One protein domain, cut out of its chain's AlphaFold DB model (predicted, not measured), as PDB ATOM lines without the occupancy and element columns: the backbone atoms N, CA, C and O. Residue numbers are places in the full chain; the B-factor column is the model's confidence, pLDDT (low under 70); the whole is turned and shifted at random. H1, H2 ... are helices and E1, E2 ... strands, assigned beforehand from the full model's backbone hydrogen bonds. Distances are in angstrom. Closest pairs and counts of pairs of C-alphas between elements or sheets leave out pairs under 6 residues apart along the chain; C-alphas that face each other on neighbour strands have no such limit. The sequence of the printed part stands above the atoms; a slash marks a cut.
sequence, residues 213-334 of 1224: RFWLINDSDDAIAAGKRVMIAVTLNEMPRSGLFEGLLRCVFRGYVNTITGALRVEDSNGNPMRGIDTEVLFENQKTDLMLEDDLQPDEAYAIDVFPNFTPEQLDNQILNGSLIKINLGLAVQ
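AT A GLANCE: This is residues 213 to 334 of the 1224 residues of an uncharacterized protein of Leptolyngbya boryana NIES-2135 (UniProt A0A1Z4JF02). With little regular structure, this is a small sandwich, two sheets partly face to face: E1-E5-E3-E4 and the pair E2-E6, each antiparallel, with loops 259 to 279 and 309 to 324 at opposite ends. The printed part has 122 residues, mostly strand, under half in named elements E1 E2 H1 E3 E4 E5 E6. It is compact, radius of gyration of the C-alphas 15.4 A, spanning 47 by 28 by 25 A.

HOW THE PARTS SIT: Inner strands E5, residues 300 to 308, and E3, 249 to 258, have N 252 and O 305 2.9 A apart. Edge strand E1, 213 to 217, has N 214 2.8 A from O 304. E4, 280 to 282, forms a hairpin with E3, N 251 and O 281 2.8 A apart. In E2, 230 to 236, N 231 is 2.8 A from O 330 of E6, 325 to 331. H1, 242 to 245, too short for O i to N i+4 pairs, is not on the larger sheet.

IN THESE COORDINATES: E1 begins at C-alpha 213 (49.139, 43.810, 7.795); E6 ends at C-alpha 331 (53.866, 29.044, 2.959). E3, 26.0 A long, bends at 255.

THE WHOLE: The printed part has no cut. Residues 227, 286 to 289 and 332 to 334 are under pLDDT 70.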
ATOM      1  N   ARG A 213      48.257  44.201   8.892       93.50
ATOM      2  CA  ARG A 213      49.139  43.810   7.795       93.50
ATOM      3  C   ARG A 213      50.242  42.915   8.334       93.50
ATOM      4  O   ARG A 213      50.895  43.251   9.323       93.50
ATOM      5  N   PHE A 214      50.475  41.811   7.647       94.50
ATOM      6  CA  PHE A 214      51.567  40.892   7.910       94.50
ATOM      7  C   PHE A 214      52.522  40.863   6.723       94.50
ATOM      8  O   PHE A 214      52.117  41.029   5.569       94.50
ATOM      9  N   TRP A 215      53.790  40.626   7.029       95.25
ATOM     10  CA  TRP A 215      54.837  40.335   6.066       95.25
ATOM     11  C   TRP A 215      55.317  38.910   6.293       95.25
ATOM     12  O   TRP A 215      55.772  38.557   7.383       95.25
ATOM     13  N   LEU A 216      55.218  38.098   5.247       95.25
ATOM     14  CA  LEU A 216      55.769  36.755   5.221       95.25
ATOM     15  C   LEU A 216      57.055  36.784   4.384       95.25
ATOM     16  O   LEU A 216      57.002  36.827   3.156       95.25
ATOM     17  N   ILE A 217      58.191  36.852   5.075       95.12
ATOM     18  CA  ILE A 217      59.503  37.231   4.539       95.12
ATOM     19  C   ILE A 217      60.278  36.000   4.066       95.12
ATOM     20  O   ILE A 217      60.444  35.036   4.829       95.12
ATOM     21  N   ASN A 218      60.817  36.082   2.846       95.50
ATOM     22  CA  ASN A 218      61.893  35.210   2.398       95.50
ATOM     23  C   ASN A 218      63.223  35.671   3.021       95.50
ATOM     24  O   ASN A 218      63.871  36.608   2.565       95.50
ATOM     25  N   ASP A 219      63.588  34.992   4.102       91.56
ATOM     26  CA  ASP A 219      64.814  35.136   4.895       91.56
ATOM     27  C   ASP A 219      65.929  34.168   4.442       91.56
ATOM     28  O   ASP A 219      66.882  33.929   5.186       91.56
ATOM     29  N   SER A 220      65.779  33.551   3.264       91.50
ATOM     30  CA  SER A 220      66.739  32.602   2.699       91.50
ATOM     31  C   SER A 220      67.515  33.207   1.530       91.50
ATOM     32  O   SER A 220      67.050  34.144   0.885       91.50
ATOM     33  N   ASP A 221      68.701  32.657   1.254       92.44
ATOM     34  CA  ASP A 221      69.579  33.118   0.169       92.44
ATOM     35  C   ASP A 221      69.015  32.806  -1.241       92.44
ATOM     36  O   ASP A 221      69.499  33.356  -2.231       92.44
ATOM     37  N   ASP A 222      67.996  31.940  -1.339       91.75
ATOM     38  CA  ASP A 222      67.384  31.467  -2.587       91.75
ATOM     39  C   ASP A 222      65.981  32.069  -2.804       91.75
ATOM     40  O   ASP A 222      65.232  32.332  -1.860       91.75
ATOM     41  N   ALA A 223      65.577  32.256  -4.065       90.44
ATOM     42  CA  ALA A 223      64.214  32.675  -4.394       90.44
ATOM     43  C   ALA A 223      63.204  31.543  -4.139       90.44
ATOM     44  O   ALA A 223      63.442  30.381  -4.483       90.44
ATOM     45  N   ILE A 224      62.041  31.878  -3.574       85.62
ATOM     46  CA  ILE A 224      60.957  30.914  -3.377       85.62
ATOM     47  C   ILE A 224      60.041  30.957  -4.597       85.62
ATOM     48  O   ILE A 224      59.361  31.954  -4.835       85.62
ATOM     49  N   ALA A 225      60.019  29.849  -5.338       80.62
ATOM     50  CA  ALA A 225      59.293  29.728  -6.596       80.62
ATOM     51  C   ALA A 225      57.796  30.081  -6.493       80.62
ATOM     52  O   ALA A 225      57.136  29.765  -5.495       80.62
ATOM     53  N   ALA A 226      57.256  30.658  -7.566       78.12
ATOM     54  CA  ALA A 226      55.835  30.937  -7.750       78.12
ATOM     55  C   ALA A 226      54.938  29.688  -7.563       78.12
ATOM     56  O   ALA A 226      55.370  28.533  -7.605       78.12
ATOM     57  N   GLY A 227      53.642  29.912  -7.342       67.50
ATOM     58  CA  GLY A 227      52.623  28.870  -7.178       67.50
ATOM     59  C   GLY A 227      52.588  28.188  -5.802       67.50
ATOM     60  O   GLY A 227      51.736  27.326  -5.570       67.50
ATOM     61  N   LYS A 228      53.467  28.556  -4.858       76.31
ATOM     62  CA  LYS A 228      53.357  28.129  -3.449       76.31
ATOM     63  C   LYS A 228      52.156  28.816  -2.791       76.31
ATOM     64  O   LYS A 228      51.999  30.028  -2.909       76.31
ATOM     65  N   ARG A 229      51.320  28.063  -2.069       78.06
ATOM     66  CA  ARG A 229      50.153  28.620  -1.358       78.06
ATOM     67  C   ARG A 229      50.537  29.306  -0.053       78.06
ATOM     68  O   ARG A 229      51.363  28.782   0.697       78.06
ATOM     69  N   VAL A 230      49.852  30.403   0.257       85.56
ATOM     70  CA  VAL A 230      49.891  31.068   1.563       85.56
ATOM     71  C   VAL A 230      48.788  30.481   2.440       85.56
ATOM     72  O   VAL A 230      47.599  30.600   2.148       85.56
ATOM     73  N   MET A 231      49.191  29.817   3.518       84.69
ATOM     74  CA  MET A 231      48.308  29.231   4.520       84.69
ATOM     75  C   MET A 231      48.042  30.229   5.640       84.69
ATOM     76  O   MET A 231      48.959  30.909   6.106       84.69
ATOM     77  N   ILE A 232      46.800  30.244   6.118       87.31
ATOM     78  CA  ILE A 232      46.379  30.984   7.307       87.31
ATOM     79  C   ILE A 232      45.808  29.979   8.307       87.31
ATOM     80  O   ILE A 232      44.958  29.160   7.957       87.31
ATOM     81  N   ALA A 233      46.277  30.033   9.550       88.12
ATOM     82  CA  ALA A 233      45.738  29.266  10.664       88.12
ATOM     83  C   ALA A 233      45.311  30.211  11.789       88.12
ATOM     84  O   ALA A 233      46.039  31.142  12.139       88.12
ATOM     85  N   VAL A 234      44.135  29.958  12.364       90.25
ATOM     86  CA  VAL A 234      43.531  30.810  13.392       90.25
ATOM     87  C   VAL A 234      43.474  30.054  14.711       90.25
ATOM     88  O   VAL A 234      42.923  28.951  14.783       90.25
ATOM     89  N   THR A 235      44.012  30.657  15.765       90.44
ATOM     90  CA  THR A 235      43.846  30.203  17.150       90.44
ATOM     91  C   THR A 235      42.970  31.191  17.916       90.44
ATOM     92  O   THR A 235      43.149  32.403  17.802       90.44
ATOM     93  N   LEU A 236      42.022  30.667  18.693       89.38
ATOM     94  CA  LEU A 236      41.141  31.418  19.589       89.38
ATOM     95  C   LEU A 236      41.446  30.967  21.019       89.38
ATOM     96  O   LEU A 236      41.216  29.800  21.343       89.38
ATOM     97  N   ASN A 237      41.955  31.871  21.858       85.69
ATOM     98  CA  ASN A 237      42.404  31.574  23.224       85.69
ATOM     99  C   ASN A 237      43.356  30.351  23.266       85.69
ATOM    100  O   ASN A 237      43.076  29.358  23.936       85.69
ATOM    101  N   GLU A 238      44.430  30.394  22.466       85.00
ATOM    102  CA  GLU A 238      45.412  29.317  22.213       85.00
ATOM    103  C   GLU A 238      44.881  27.980  21.657       85.00
ATOM    104  O   GLU A 238      45.668  27.093  21.325       85.00
ATOM    105  N   MET A 239      43.573  27.830  21.441       82.62
ATOM    106  CA  MET A 239      43.004  26.642  20.800       82.62
ATOM    107  C   MET A 239      42.940  26.818  19.273       82.62
ATOM    108  O   MET A 239      42.410  27.831  18.810       82.62
ATOM    109  N   PRO A 240      43.404  25.851  18.455       86.44
ATOM    110  CA  PRO A 240      43.280  25.923  16.999       86.44
ATOM    111  C   PRO A 240      41.808  25.847  16.583       86.44
ATOM    112  O   PRO A 240      41.107  24.884  16.894       86.44
ATOM    113  N   ARG A 241      41.330  26.886  15.893       90.06
ATOM    114  CA  ARG A 241      39.917  27.090  15.532       90.06
ATOM    115  C   ARG A 241      39.711  27.572  14.093       90.06
ATOM    116  O   ARG A 241      38.632  28.059  13.791       90.06
ATOM    117  N   SER A 242      40.682  27.387  13.192       87.75
ATOM    118  CA  SER A 242      40.610  27.806  11.775       87.75
ATOM    119  C   SER A 242      39.262  27.531  11.093       87.75
ATOM    120  O   SER A 242      38.733  28.419  10.437       87.75
ATOM    121  N   GLY A 243      38.668  26.348  11.290       82.75
ATOM    122  CA  GLY A 243      37.369  25.996  10.696       82.75
ATOM    123  C   GLY A 243      36.166  26.797  11.216       82.75
ATOM    124  O   GLY A 243      35.181  26.907  10.502       82.75
ATOM    125  N   LEU A 244      36.234  27.402  12.411       85.38
ATOM    126  CA  LEU A 244      35.187  28.328  12.875       85.38
ATOM    127  C   LEU A 244      35.228  29.664  12.126       85.38
ATOM    128  O   LEU A 244      34.237  30.374  12.118       85.38
ATOM    129  N   PHE A 245      36.364  30.023  11.521       90.69
ATOM    130  CA  PHE A 245      36.569  31.315  10.862       90.69
ATOM    131  C   PHE A 245      36.410  31.256   9.328       90.69
ATOM    132  O   PHE A 245      36.677  32.251   8.655       90.69
ATOM    133  N   GLU A 246      35.972  30.123   8.768       87.06
ATOM    134  CA  GLU A 246      35.739  29.943   7.326       87.06
ATOM    135  C   GLU A 246      34.656  30.923   6.826       87.06
ATOM    136  O   GLU A 246      33.543  30.969   7.342       87.06
ATOM    137  N   GLY A 247      35.014  31.782   5.864       87.12
ATOM    138  CA  GLY A 247      34.184  32.889   5.371       87.12
ATOM    139  C   GLY A 247      34.140  34.143   6.265       87.12
ATOM    140  O   GLY A 247      33.534  35.139   5.872       87.12
ATOM    141  N   LEU A 248      34.778  34.124   7.442       91.19
ATOM    142  CA  LEU A 248      34.634  35.137   8.505       91.19
ATOM    143  C   LEU A 248      35.861  36.041   8.722       91.19
ATOM    144  O   LEU A 248      35.818  36.989   9.513       91.19
ATOM    145  N   LEU A 249      36.961  35.776   8.017       92.25
ATOM    146  CA  LEU A 249      38.079  36.712   7.880       92.25
ATOM    147  C   LEU A 249      38.189  37.137   6.415       92.25
ATOM    148  O   LEU A 249      38.005  36.323   5.510       92.25
ATOM    149  N   ARG A 250      38.511  38.410   6.179       91.81
ATOM    150  CA  ARG A 250      38.803  38.936   4.839       91.81
ATOM    151  C   ARG A 250      40.307  39.105   4.699       91.81
ATOM    152  O   ARG A 250      40.943  39.676   5.583       91.81
ATOM    153  N   CYS A 251      40.859  38.646   3.591       93.00
ATOM    154  CA  CYS A 251      42.278  38.694   3.284       93.00
ATOM    155  C   CYS A 251      42.497  39.516   2.015       93.00
ATOM    156  O   CYS A 251      41.754  39.362   1.049       93.00
ATOM    157  N   VAL A 252      43.505  40.386   2.007       94.06
ATOM    158  CA  VAL A 252      43.846  41.209   0.838       94.06
ATOM    159  C   VAL A 252      45.339  41.110   0.578       94.06
ATOM    160  O   VAL A 252      46.145  41.565   1.391       94.06
ATOM    161  N   PHE A 253      45.705  40.516  -0.556       94.00
ATOM    162  CA  PHE A 253      47.079  40.516  -1.044       94.00
ATOM    163  C   PHE A 253      47.430  41.900  -1.602       94.00
ATOM    164  O   PHE A 253      46.641  42.495  -2.334       94.00
ATOM    165  N   ARG A 254      48.603  42.432  -1.244       95.56
ATOM    166  CA  ARG A 254      49.040  43.780  -1.655       95.56
ATOM    167  C   ARG A 254      50.147  43.790  -2.706       95.56
ATOM    168  O   ARG A 254      50.409  44.840  -3.275       95.56
ATOM    169  N   GLY A 255      50.799  42.657  -2.956       95.94
ATOM    170  CA  GLY A 255      52.055  42.583  -3.706       95.94
ATOM    171  C   GLY A 255      53.219  42.133  -2.821       95.94
ATOM    172  O   GLY A 255      53.031  41.731  -1.667       95.94
ATOM    173  N   TYR A 256      54.433  42.180  -3.367       97.44
ATOM    174  CA  TYR A 256      55.653  41.809  -2.645       97.44
ATOM    175  C   TYR A 256      56.377  43.067  -2.168       97.44
ATOM    176  O   TYR A 256      56.539  44.017  -2.927       97.44
ATOM    177  N   VAL A 257      56.810  43.110  -0.912       96.69
ATOM    178  CA  VAL A 257      57.536  44.255  -0.348       96.69
ATOM    179  C   VAL A 257      59.010  43.919  -0.232       96.69
ATOM    180  O   VAL A 257      59.367  42.938   0.409       96.69
ATOM    181  N   ASN A 258      59.876  44.762  -0.789       94.25
ATOM    182  CA  ASN A 258      61.305  44.686  -0.513       94.25
ATOM    183  C   ASN A 258      61.564  45.178   0.924       94.25
ATOM    184  O   ASN A 258      61.385  46.364   1.217       94.25
ATOM    185  N   THR A 259      61.977  44.281   1.820       91.12
ATOM    186  CA  THR A 259      62.053  44.529   3.274       91.12
ATOM    187  C   THR A 259      63.083  45.596   3.651       91.12
ATOM    188  O   THR A 259      62.901  46.320   4.625       91.12
ATOM    189  N   ILE A 260      64.136  45.756   2.845       88.25
ATOM    190  CA  ILE A 260      65.186  46.763   3.052       88.25
ATOM    191  C   ILE A 260      64.668  48.174   2.732       88.25
ATOM    192  O   ILE A 260      64.948  49.129   3.460       88.25
ATOM    193  N   THR A 261      63.936  48.330   1.626       88.31
ATOM    194  CA  THR A 261      63.540  49.648   1.096       88.31
ATOM    195  C   THR A 261      62.113  50.064   1.436       88.31
ATOM    196  O   THR A 261      61.804  51.248   1.323       88.31
ATOM    197  N   GLY A 262      61.243  49.131   1.838       89.50
ATOM    198  CA  GLY A 262      59.805  49.358   2.028       89.50
ATOM    199  C   GLY A 262      59.024  49.570   0.722       89.50
ATOM    200  O   GLY A 262      57.848  49.937   0.764       89.50
ATOM    201  N   ALA A 263      59.657  49.377  -0.441       92.25
ATOM    202  CA  ALA A 263      59.010  49.522  -1.741       92.25
ATOM    203  C   ALA A 263      58.098  48.321  -2.040       92.25
ATOM    204  O   ALA A 263      58.502  47.172  -1.855       92.25
ATOM    205  N   LEU A 264      56.886  48.600  -2.525       95.75
ATOM    206  CA  LEU A 264      55.910  47.595  -2.938       95.75
ATOM    207  C   LEU A 264      56.047  47.300  -4.436       95.75
ATOM    208  O   LEU A 264      56.008  48.210  -5.264       95.75
ATOM    209  N   ARG A 265      56.171  46.019  -4.774       95.50
ATOM    210  CA  ARG A 265      56.142  45.471  -6.126       95.50
ATOM    211  C   ARG A 265      54.770  44.855  -6.384       95.50
ATOM    212  O   ARG A 265      54.380  43.889  -5.731       95.50
ATOM    213  N   VAL A 266      54.055  45.433  -7.345       96.00
ATOM    214  CA  VAL A 266      52.712  45.003  -7.784       96.00
ATOM    215  C   VAL A 266      52.714  44.307  -9.153       96.00
ATOM    216  O   VAL A 266      51.669  43.887  -9.644       96.00
ATOM    217  N   GLU A 267      53.890  44.173  -9.766       93.00
ATOM    218  CA  GLU A 267      54.094  43.564 -11.082       93.00
ATOM    219  C   GLU A 267      54.981  42.311 -10.971       93.00
ATOM    220  O   GLU A 267      55.917  42.259 -10.163       93.00
ATOM    221  N   ASP A 268      54.668  41.297 -11.778       85.62
ATOM    222  CA  ASP A 268      55.473  40.089 -11.960       85.62
ATOM    223  C   ASP A 268      56.817  40.400 -12.652       85.62
ATOM    224  O   ASP A 268      57.067  41.505 -13.143       85.62
ATOM    225  N   SER A 269      57.692  39.400 -12.729       83.75
ATOM    226  CA  SER A 269      58.982  39.467 -13.427       83.75
ATOM    227  C   SER A 269      58.901  39.824 -14.926       83.75
ATOM    228  O   SER A 269      59.920  40.172 -15.525       83.75
ATOM    229  N   ASN A 270      57.707  39.794 -15.531       78.06
ATOM    230  CA  ASN A 270      57.445  40.157 -16.926       78.06
ATOM    231  C   ASN A 270      56.836  41.570 -17.083       78.06
ATOM    232  O   ASN A 270      56.664  42.026 -18.215       78.06
ATOM    233  N   GLY A 271      56.521  42.266 -15.984       86.75
ATOM    234  CA  GLY A 271      55.861  43.578 -15.982       86.75
ATOM    235  C   GLY A 271      54.331  43.532 -16.102       86.75
ATOM    236  O   GLY A 271      53.719  44.542 -16.447       86.75
ATOM    237  N   ASN A 272      53.692  42.383 -15.854       78.69
ATOM    238  CA  ASN A 272      52.235  42.286 -15.736       78.69
ATOM    239  C   ASN A 272      51.807  42.512 -14.277       78.69
ATOM    240  O   ASN A 272      52.492  42.028 -13.379       78.69
ATOM    241  N   PRO A 273      50.647  43.131 -13.997       83.75
ATOM    242  CA  PRO A 273      50.100  43.168 -12.642       83.75
ATOM    243  C   PRO A 273      49.898  41.752 -12.078       83.75
ATOM    244  O   PRO A 273      49.296  40.906 -12.749       83.75
ATOM    245  N   MET A 274      50.361  41.493 -10.850       86.62
ATOM    246  CA  MET A 274      50.107  40.205 -10.190       86.62
ATOM    247  C   MET A 274      48.602  40.026  -9.941       86.62
ATOM    248  O   MET A 274      47.877  40.994  -9.683       86.62
ATOM    249  N   ARG A 275      48.104  38.786  -9.996       78.00
ATOM    250  CA  ARG A 275      46.672  38.524  -9.801       78.00
ATOM    251  C   ARG A 275      46.291  38.681  -8.328       78.00
ATOM    252  O   ARG A 275      47.105  38.506  -7.428       78.00
ATOM    253  N   GLY A 276      45.034  39.040  -8.081       79.06
ATOM    254  CA  GLY A 276      44.492  39.164  -6.724       79.06
ATOM    255  C   GLY A 276      45.001  40.359  -5.906       79.06
ATOM    256  O   GLY A 276      44.566  40.512  -4.767       79.06
ATOM    257  N   ILE A 277      45.865  41.227  -6.455       89.00
ATOM    258  CA  ILE A 277      46.250  42.480  -5.786       89.00
ATOM    259  C   ILE A 277      45.006  43.314  -5.480       89.00
ATOM    260  O   ILE A 277      44.103  43.440  -6.310       89.00
ATOM    261  N   ASP A 278      44.961  43.840  -4.253       91.56
ATOM    262  CA  ASP A 278      43.874  44.642  -3.685       91.56
ATOM    263  C   ASP A 278      42.480  43.990  -3.775       91.56
ATOM    264  O   ASP A 278      41.458  44.632  -3.528       91.56
ATOM    265  N   THR A 279      42.433  42.691  -4.083       88.94
ATOM    266  CA  THR A 279      41.210  41.906  -4.202       88.94
ATOM    267  C   THR A 279      40.920  41.234  -2.868       88.94
ATOM    268  O   THR A 279      41.798  40.626  -2.255       88.94
ATOM    269  N   GLU A 280      39.677  41.338  -2.405       89.62
ATOM    270  CA  GLU A 280      39.247  40.685  -1.172       89.62
ATOM    271  C   GLU A 280      39.010  39.190  -1.416       89.62
ATOM    272  O   GLU A 280      38.110  38.798  -2.158       89.62
ATOM    273  N   VAL A 281      39.812  38.357  -0.759       87.88
ATOM    274  CA  VAL A 281      39.655  36.903  -0.692       87.88
ATOM    275  C   VAL A 281      39.089  36.567   0.684       87.88
ATOM    276  O   VAL A 281      39.641  36.983   1.704       87.88
ATOM    277  N   LEU A 282      37.983  35.829   0.748       88.12
ATOM    278  CA  LEU A 282      37.497  35.308   2.026       88.12
ATOM    279  C   LEU A 282      38.413  34.171   2.487       88.12
ATOM    280  O   LEU A 282      38.819  33.323   1.694       88.12
ATOM    281  N   PHE A 283      38.755  34.157   3.772       88.19
ATOM    282  CA  PHE A 283      39.527  33.066   4.348       88.19
ATOM    283  C   PHE A 283      38.690  31.787   4.348       88.19
ATOM    284  O   PHE A 283      37.720  31.678   5.094       88.19
ATOM    285  N   GLU A 284      39.103  30.800   3.559       81.62
ATOM    286  CA  GLU A 284      38.602  29.436   3.670       81.62
ATOM    287  C   GLU A 284      39.694  28.516   4.227       81.62
ATOM    288  O   GLU A 284      40.843  28.505   3.767       81.62
ATOM    289  N   ASN A 285      39.342  27.728   5.244       76.56
ATOM    290  CA  ASN A 285      40.272  26.825   5.909       76.56
ATOM    291  C   ASN A 285      40.776  25.766   4.909       76.56
ATOM    292  O   ASN A 285      39.984  25.053   4.303       76.56
ATOM    293  N   GLN A 286      42.100  25.663   4.731       64.94
ATOM    294  CA  GLN A 286      42.767  24.778   3.747       64.94
ATOM    295  C   GLN A 286      42.476  25.080   2.253       64.94
ATOM    296  O   GLN A 286      42.992  24.389   1.372       64.94
ATOM    297  N   LYS A 287      41.711  26.135   1.955       62.75
ATOM    298  CA  LYS A 287      41.220  26.513   0.615       62.75
ATOM    299  C   LYS A 287      41.616  27.943   0.232       62.75
ATOM    300  O   LYS A 287      40.906  28.632  -0.494       62.75
ATOM    301  N   THR A 288      42.751  28.429   0.721       61.78
ATOM    302  CA  THR A 288      43.210  29.770   0.367       61.78
ATOM    303  C   THR A 288      43.570  29.834  -1.123       61.78
ATOM    304  O   THR A 288      44.567  29.263  -1.562       61.78
ATOM    305  N   ASP A 289      42.795  30.605  -1.895       66.75
ATOM    306  CA  ASP A 289      43.135  31.046  -3.264       66.75
ATOM    307  C   ASP A 289      44.333  32.041  -3.274       66.75
ATOM    308  O   ASP A 289      44.664  32.635  -4.295       66.75
ATOM    309  N   LEU A 290      45.012  32.204  -2.130       81.69
ATOM    310  CA  LEU A 290      46.223  32.995  -1.935       81.69
ATOM    311  C   LEU A 290      47.459  32.157  -2.287       81.69
ATOM    312  O   LEU A 290      47.789  31.186  -1.597       81.69
ATOM    313  N   MET A 291      48.183  32.558  -3.326       83.00
ATOM    314  CA  MET A 291      49.457  31.956  -3.716       83.00
ATOM    315  C   MET A 291      50.504  33.018  -4.054       83.00
ATOM    316  O   MET A 291      50.188  34.200  -4.180       83.00
ATOM    317  N   LEU A 292      51.759  32.588  -4.175       87.69
ATOM    318  CA  LEU A 292      52.809  33.373  -4.813       87.69
ATOM    319  C   LEU A 292      52.520  33.449  -6.320       87.69
ATOM    320  O   LEU A 292      52.517  32.419  -6.990       87.69
ATOM    321  N   GLU A 293      52.270  34.643  -6.848       84.19
ATOM    322  CA  GLU A 293      52.000  34.872  -8.279       84.19
ATOM    323  C   GLU A 293      53.285  34.907  -9.128       84.19
ATOM    324  O   GLU A 293      53.256  34.625 -10.322       84.19
ATOM    325  N   ASP A 294      54.412  35.225  -8.493       87.44
ATOM    326  CA  ASP A 294      55.762  35.302  -9.067       87.44
ATOM    327  C   ASP A 294      56.790  34.797  -8.036       87.44
ATOM    328  O   ASP A 294      56.452  34.610  -6.863       87.44
ATOM    329  N   ASP A 295      58.042  34.590  -8.439       86.31
ATOM    330  CA  ASP A 295      59.099  34.144  -7.525       86.31
ATOM    331  C   ASP A 295      59.375  35.209  -6.448       86.31
ATOM    332  O   ASP A 295      59.743  36.349  -6.757       86.31
ATOM    333  N   LEU A 296      59.221  34.833  -5.175       93.81
ATOM    334  CA  LEU A 296      59.482  35.703  -4.026       93.81
ATOM    335  C   LEU A 296      60.990  35.722  -3.749       93.81
ATOM    336  O   LEU A 296      61.556  34.741  -3.254       93.81
ATOM    337  N   GLN A 297      61.651  36.825  -4.096       95.88
ATOM    338  CA  GLN A 297      63.111  36.935  -4.030       95.88
ATOM    339  C   GLN A 297      63.623  36.980  -2.576       95.88
ATOM    340  O   GLN A 297      62.847  37.277  -1.664       95.88
ATOM    341  N   PRO A 298      64.919  36.708  -2.327       95.19
ATOM    342  CA  PRO A 298      65.560  37.047  -1.057       95.19
ATOM    343  C   PRO A 298      65.317  38.518  -0.694       95.19
ATOM    344  O   PRO A 298      65.295  39.382  -1.573       95.19
ATOM    345  N   ASP A 299      65.106  38.800   0.592       92.56
ATOM    346  CA  ASP A 299      64.728  40.125   1.111       92.56
ATOM    347  C   ASP A 299      63.389  40.689   0.561       92.56
ATOM    348  O   ASP A 299      63.074  41.864   0.777       92.56
ATOM    349  N   GLU A 300      62.554  39.885  -0.110       95.94
ATOM    350  CA  GLU A 300      61.146  40.214  -0.373       95.94
ATOM    351  C   GLU A 300      60.196  39.541   0.633       95.94
ATOM    352  O   GLU A 300      60.454  38.467   1.184       95.94
ATOM    353  N   ALA A 301      59.050  40.181   0.859       96.50
ATOM    354  CA  ALA A 301      57.983  39.693   1.717       96.50
ATOM    355  C   ALA A 301      56.637  39.681   0.994       96.50
ATOM    356  O   ALA A 301      56.236  40.685   0.407       96.50
ATOM    357  N   TYR A 302      55.889  38.588   1.112       96.12
ATOM    358  CA  TYR A 302      54.486  38.563   0.708       96.12
ATOM    359  C   TYR A 302      53.670  39.416   1.692       96.12
ATOM    360  O   TYR A 302      53.600  39.085   2.882       96.12
ATOM    361  N   ALA A 303      53.083  40.520   1.219       96.44
ATOM    362  CA  ALA A 303      52.324  41.444   2.057       96.44
ATOM    363  C   ALA A 303      50.817  41.168   1.979       96.44
ATOM    364  O   ALA A 303      50.209  41.201   0.906       96.44
ATOM    365  N   ILE A 304      50.210  40.923   3.143       95.25
ATOM    366  CA  ILE A 304      48.797  40.552   3.272       95.25
ATOM    367  C   ILE A 304      48.131  41.295   4.430       95.25
ATOM    368  O   ILE A 304      48.628  41.279   5.555       95.25
ATOM    369  N   ASP A 305      46.986  41.920   4.160       94.31
ATOM    370  CA  ASP A 305      46.096  42.447   5.197       94.31
ATOM    371  C   ASP A 305      45.070  41.376   5.589       94.31
ATOM    372  O   ASP A 305      44.464  40.752   4.715       94.31
ATOM    373  N   VAL A 306      44.839  41.184   6.891       93.69
ATOM    374  CA  VAL A 306      43.798  40.292   7.426       93.69
ATOM    375  C   VAL A 306      42.846  41.094   8.313       93.69
ATOM    376  O   VAL A 306      43.277  41.718   9.283       93.69
ATOM    377  N   PHE A 307      41.554  41.061   7.983       93.38
ATOM    378  CA  PHE A 307      40.479  41.795   8.655       93.38
ATOM    379  C   PHE A 307      39.474  40.824   9.295       93.38
ATOM    380  O   PHE A 307      38.985  39.927   8.597       93.38
ATOM    381  N   PRO A 308      39.092  41.001  10.572       93.25
ATOM    382  CA  PRO A 308      37.989  40.252  11.165       93.25
ATOM    383  C   PRO A 308      36.639  40.760  10.634       93.25
ATOM    384  O   PRO A 308      36.433  41.970  10.508       93.25
ATOM    385  N   ASN A 309      35.716  39.845  10.323       92.19
ATOM    386  CA  ASN A 309      34.365  40.177   9.870       92.19
ATOM    387  C   ASN A 309      33.349  39.106  10.313       92.19
ATOM    388  O   ASN A 309      32.973  38.233   9.532       92.19
ATOM    389  N   PHE A 310      32.933  39.150  11.582       92.06
ATOM    390  CA  PHE A 310      32.051  38.147  12.186       92.06
ATOM    391  C   PHE A 310      31.203  38.683  13.347       92.06
ATOM    392  O   PHE A 310      31.514  39.709  13.959       92.06
ATOM    393  N   THR A 311      30.156  37.937  13.694       89.19
ATOM    394  CA  THR A 311      29.405  38.060  14.953       89.19
ATOM    395  C   THR A 311      29.673  36.860  15.880       89.19
ATOM    396  O   THR A 311      30.139  35.819  15.404       89.19
ATOM    397  N   PRO A 312      29.397  36.945  17.198       86.50
ATOM    398  CA  PRO A 312      29.535  35.815  18.113       86.50
ATOM    399  C   PRO A 312      28.705  34.604  17.695       86.50
ATOM    400  O   PRO A 312      29.171  33.478  17.836       86.50
ATOM    401  N   GLU A 313      27.512  34.817  17.137       83.81
ATOM    402  CA  GLU A 313      26.609  33.750  16.703       83.81
ATOM    403  C   GLU A 313      27.194  32.935  15.543       83.81
ATOM    404  O   GLU A 313      26.997  31.726  15.499       83.81
ATOM    405  N   GLN A 314      27.963  33.569  14.647       86.50
ATOM    406  CA  GLN A 314      28.684  32.881  13.567       86.50
ATOM    407  C   GLN A 314      29.863  32.034  14.080       86.50
ATOM    408  O   GLN A 314      30.347  31.166  13.363       86.50
ATOM    409  N   LEU A 315      30.305  32.264  15.322       85.81
ATOM    410  CA  LEU A 315      31.330  31.490  16.028       85.81
ATOM    411  C   LEU A 315      30.718  30.597  17.130       85.81
ATOM    412  O   LEU A 315      31.368  30.336  18.144       85.81
ATOM    413  N   ASP A 316      29.454  30.172  16.984       81.81
ATOM    414  CA  ASP A 316      28.679  29.378  17.960       81.81
ATOM    415  C   ASP A 316      28.637  29.973  19.388       81.81
ATOM    416  O   ASP A 316      28.512  29.254  20.382       81.81
ATOM    417  N   ASN A 317      28.775  31.294  19.524       79.31
ATOM    418  CA  ASN A 317      28.972  32.008  20.792       79.31
ATOM    419  C   ASN A 317      30.190  31.524  21.612       79.31
ATOM    420  O   ASN A 317      30.246  31.717  22.827       79.31
ATOM    421  N   GLN A 318      31.198  30.929  20.961       76.00
ATOM    422  CA  GLN A 318      32.450  30.497  21.600       76.00
ATOM    423  C   GLN A 318      33.412  31.663  21.893       76.00
ATOM    424  O   GLN A 318      34.426  31.466  22.565       76.00
ATOM    425  N   ILE A 319      33.109  32.876  21.412       83.94
ATOM    426  CA  ILE A 319      33.878  34.091  21.690       83.94
ATOM    427  C   ILE A 319      33.252  34.892  22.842       83.94
ATOM    428  O   ILE A 319      32.087  35.281  22.806       83.94
ATOM    429  N   LEU A 320      34.053  35.160  23.874       81.50
ATOM    430  CA  LEU A 320      33.708  36.037  24.996       81.50
ATOM    431  C   LEU A 320      34.456  37.370  24.882       81.50
ATOM    432  O   LEU A 320      35.517  37.438  24.259       81.50
ATOM    433  N   ASN A 321      33.948  38.425  25.524       77.44
ATOM    434  CA  ASN A 321      34.661  39.703  25.599       77.44
ATOM    435  C   ASN A 321      36.056  39.507  26.232       77.44
ATOM    436  O   ASN A 321      36.169  38.877  27.282       77.44
ATOM    437  N   GLY A 322      37.098  40.031  25.583       79.31
ATOM    438  CA  GLY A 322      38.498  39.805  25.955       79.31
ATOM    439  C   GLY A 322      39.131  38.519  25.406       79.31
ATOM    440  O   GLY A 322      40.268  38.228  25.762       79.31
ATOM    441  N   SER A 323      38.442  37.751  24.550       85.31
ATOM    442  CA  SER A 323      39.063  36.612  23.853       85.31
ATOM    443  C   SER A 323      40.148  37.075  22.881       85.31
ATOM    444  O   SER A 323      39.970  38.066  22.172       85.31
ATOM    445  N   LEU A 324      41.238  36.316  22.802       86.44
ATOM    446  CA  LEU A 324      42.360  36.580  21.906       86.44
ATOM    447  C   LEU A 324      42.228  35.743  20.630       86.44
ATOM    448  O   LEU A 324      42.038  34.527  20.691       86.44
ATOM    449  N   ILE A 325      42.342  36.405  19.477       88.00
ATOM    450  CA  ILE A 325      42.408  35.777  18.154       88.00
ATOM    451  C   ILE A 325      43.807  36.015  17.601       88.00
ATOM    452  O   ILE A 325      44.247  37.157  17.479       88.00
ATOM    453  N   LYS A 326      44.485  34.931  17.239       88.81
ATOM    454  CA  LYS A 326      45.868  34.938  16.766       88.81
ATOM    455  C   LYS A 326      45.932  34.295  15.386       88.81
ATOM    456  O   LYS A 326      45.394  33.209  15.157       88.81
ATOM    457  N   ILE A 327      46.550  35.022  14.459       89.19
ATOM    458  CA  ILE A 327      46.666  34.669  13.046       89.19
ATOM    459  C   ILE A 327      48.095  34.201  12.792       89.19
ATOM    460  O   ILE A 327      49.043  34.961  12.975       89.19
ATOM    461  N   ASN A 328      48.241  32.955  12.356       87.56
ATOM    462  CA  ASN A 328      49.517  32.381  11.960       87.56
ATOM    463  C   ASN A 328      49.533  32.223  10.439       87.56
ATOM    464  O   ASN A 328      48.658  31.572   9.868       87.56
ATOM    465  N   LEU A 329      50.533  32.819   9.795       89.44
ATOM    466  CA  LEU A 329      50.748  32.785   8.350       89.44
ATOM    467  C   LEU A 329      51.990  31.958   8.015       89.44
ATOM    468  O   LEU A 329      52.973  31.951   8.758       89.44
ATOM    469  N   GLY A 330      51.971  31.286   6.870       88.44
ATOM    470  CA  GLY A 330      53.127  30.557   6.357       88.44
ATOM    471  C   GLY A 330      52.930  30.138   4.909       88.44
ATOM    472  O   GLY A 330      51.804  30.111   4.419       88.44
ATOM    473  N   LEU A 331      54.010  29.775   4.216       84.31
ATOM    474  CA  LEU A 331      53.866  29.044   2.959       84.31
ATOM    475  C   LEU A 331      53.619  27.572   3.260       84.31
ATOM    476  O   LEU A 331      54.256  26.982   4.136       84.31
ATOM    477  N   ALA A 332      52.708  26.969   2.506       69.56
ATOM    478  CA  ALA A 332      52.538  25.533   2.523       69.56
ATOM    479  C   ALA A 332      53.814  24.846   2.016       69.56
ATOM    480  O   ALA A 332      54.173  24.978   0.845       69.56
ATOM    481  N   VAL A 333      54.468  24.065   2.883       60.50
ATOM    482  CA  VAL A 333      55.576  23.177   2.481       60.50
ATOM    483  C   VAL A 333      55.063  22.169   1.444       60.50
ATOM    484  O   VAL A 333      55.663  21.996   0.385       60.50
ATOM    485  N   GLN A 334      53.887  21.600   1.726       56.25
ATOM    486  CA  GLN A 334      53.010  20.892   0.798       56.25
ATOM    487  C   GLN A 334      51.576  21.389   1.054       56.25
ATOM    488  O   GLN A 334      51.146  21.458   2.206       56.25
TER     489      GLN A 334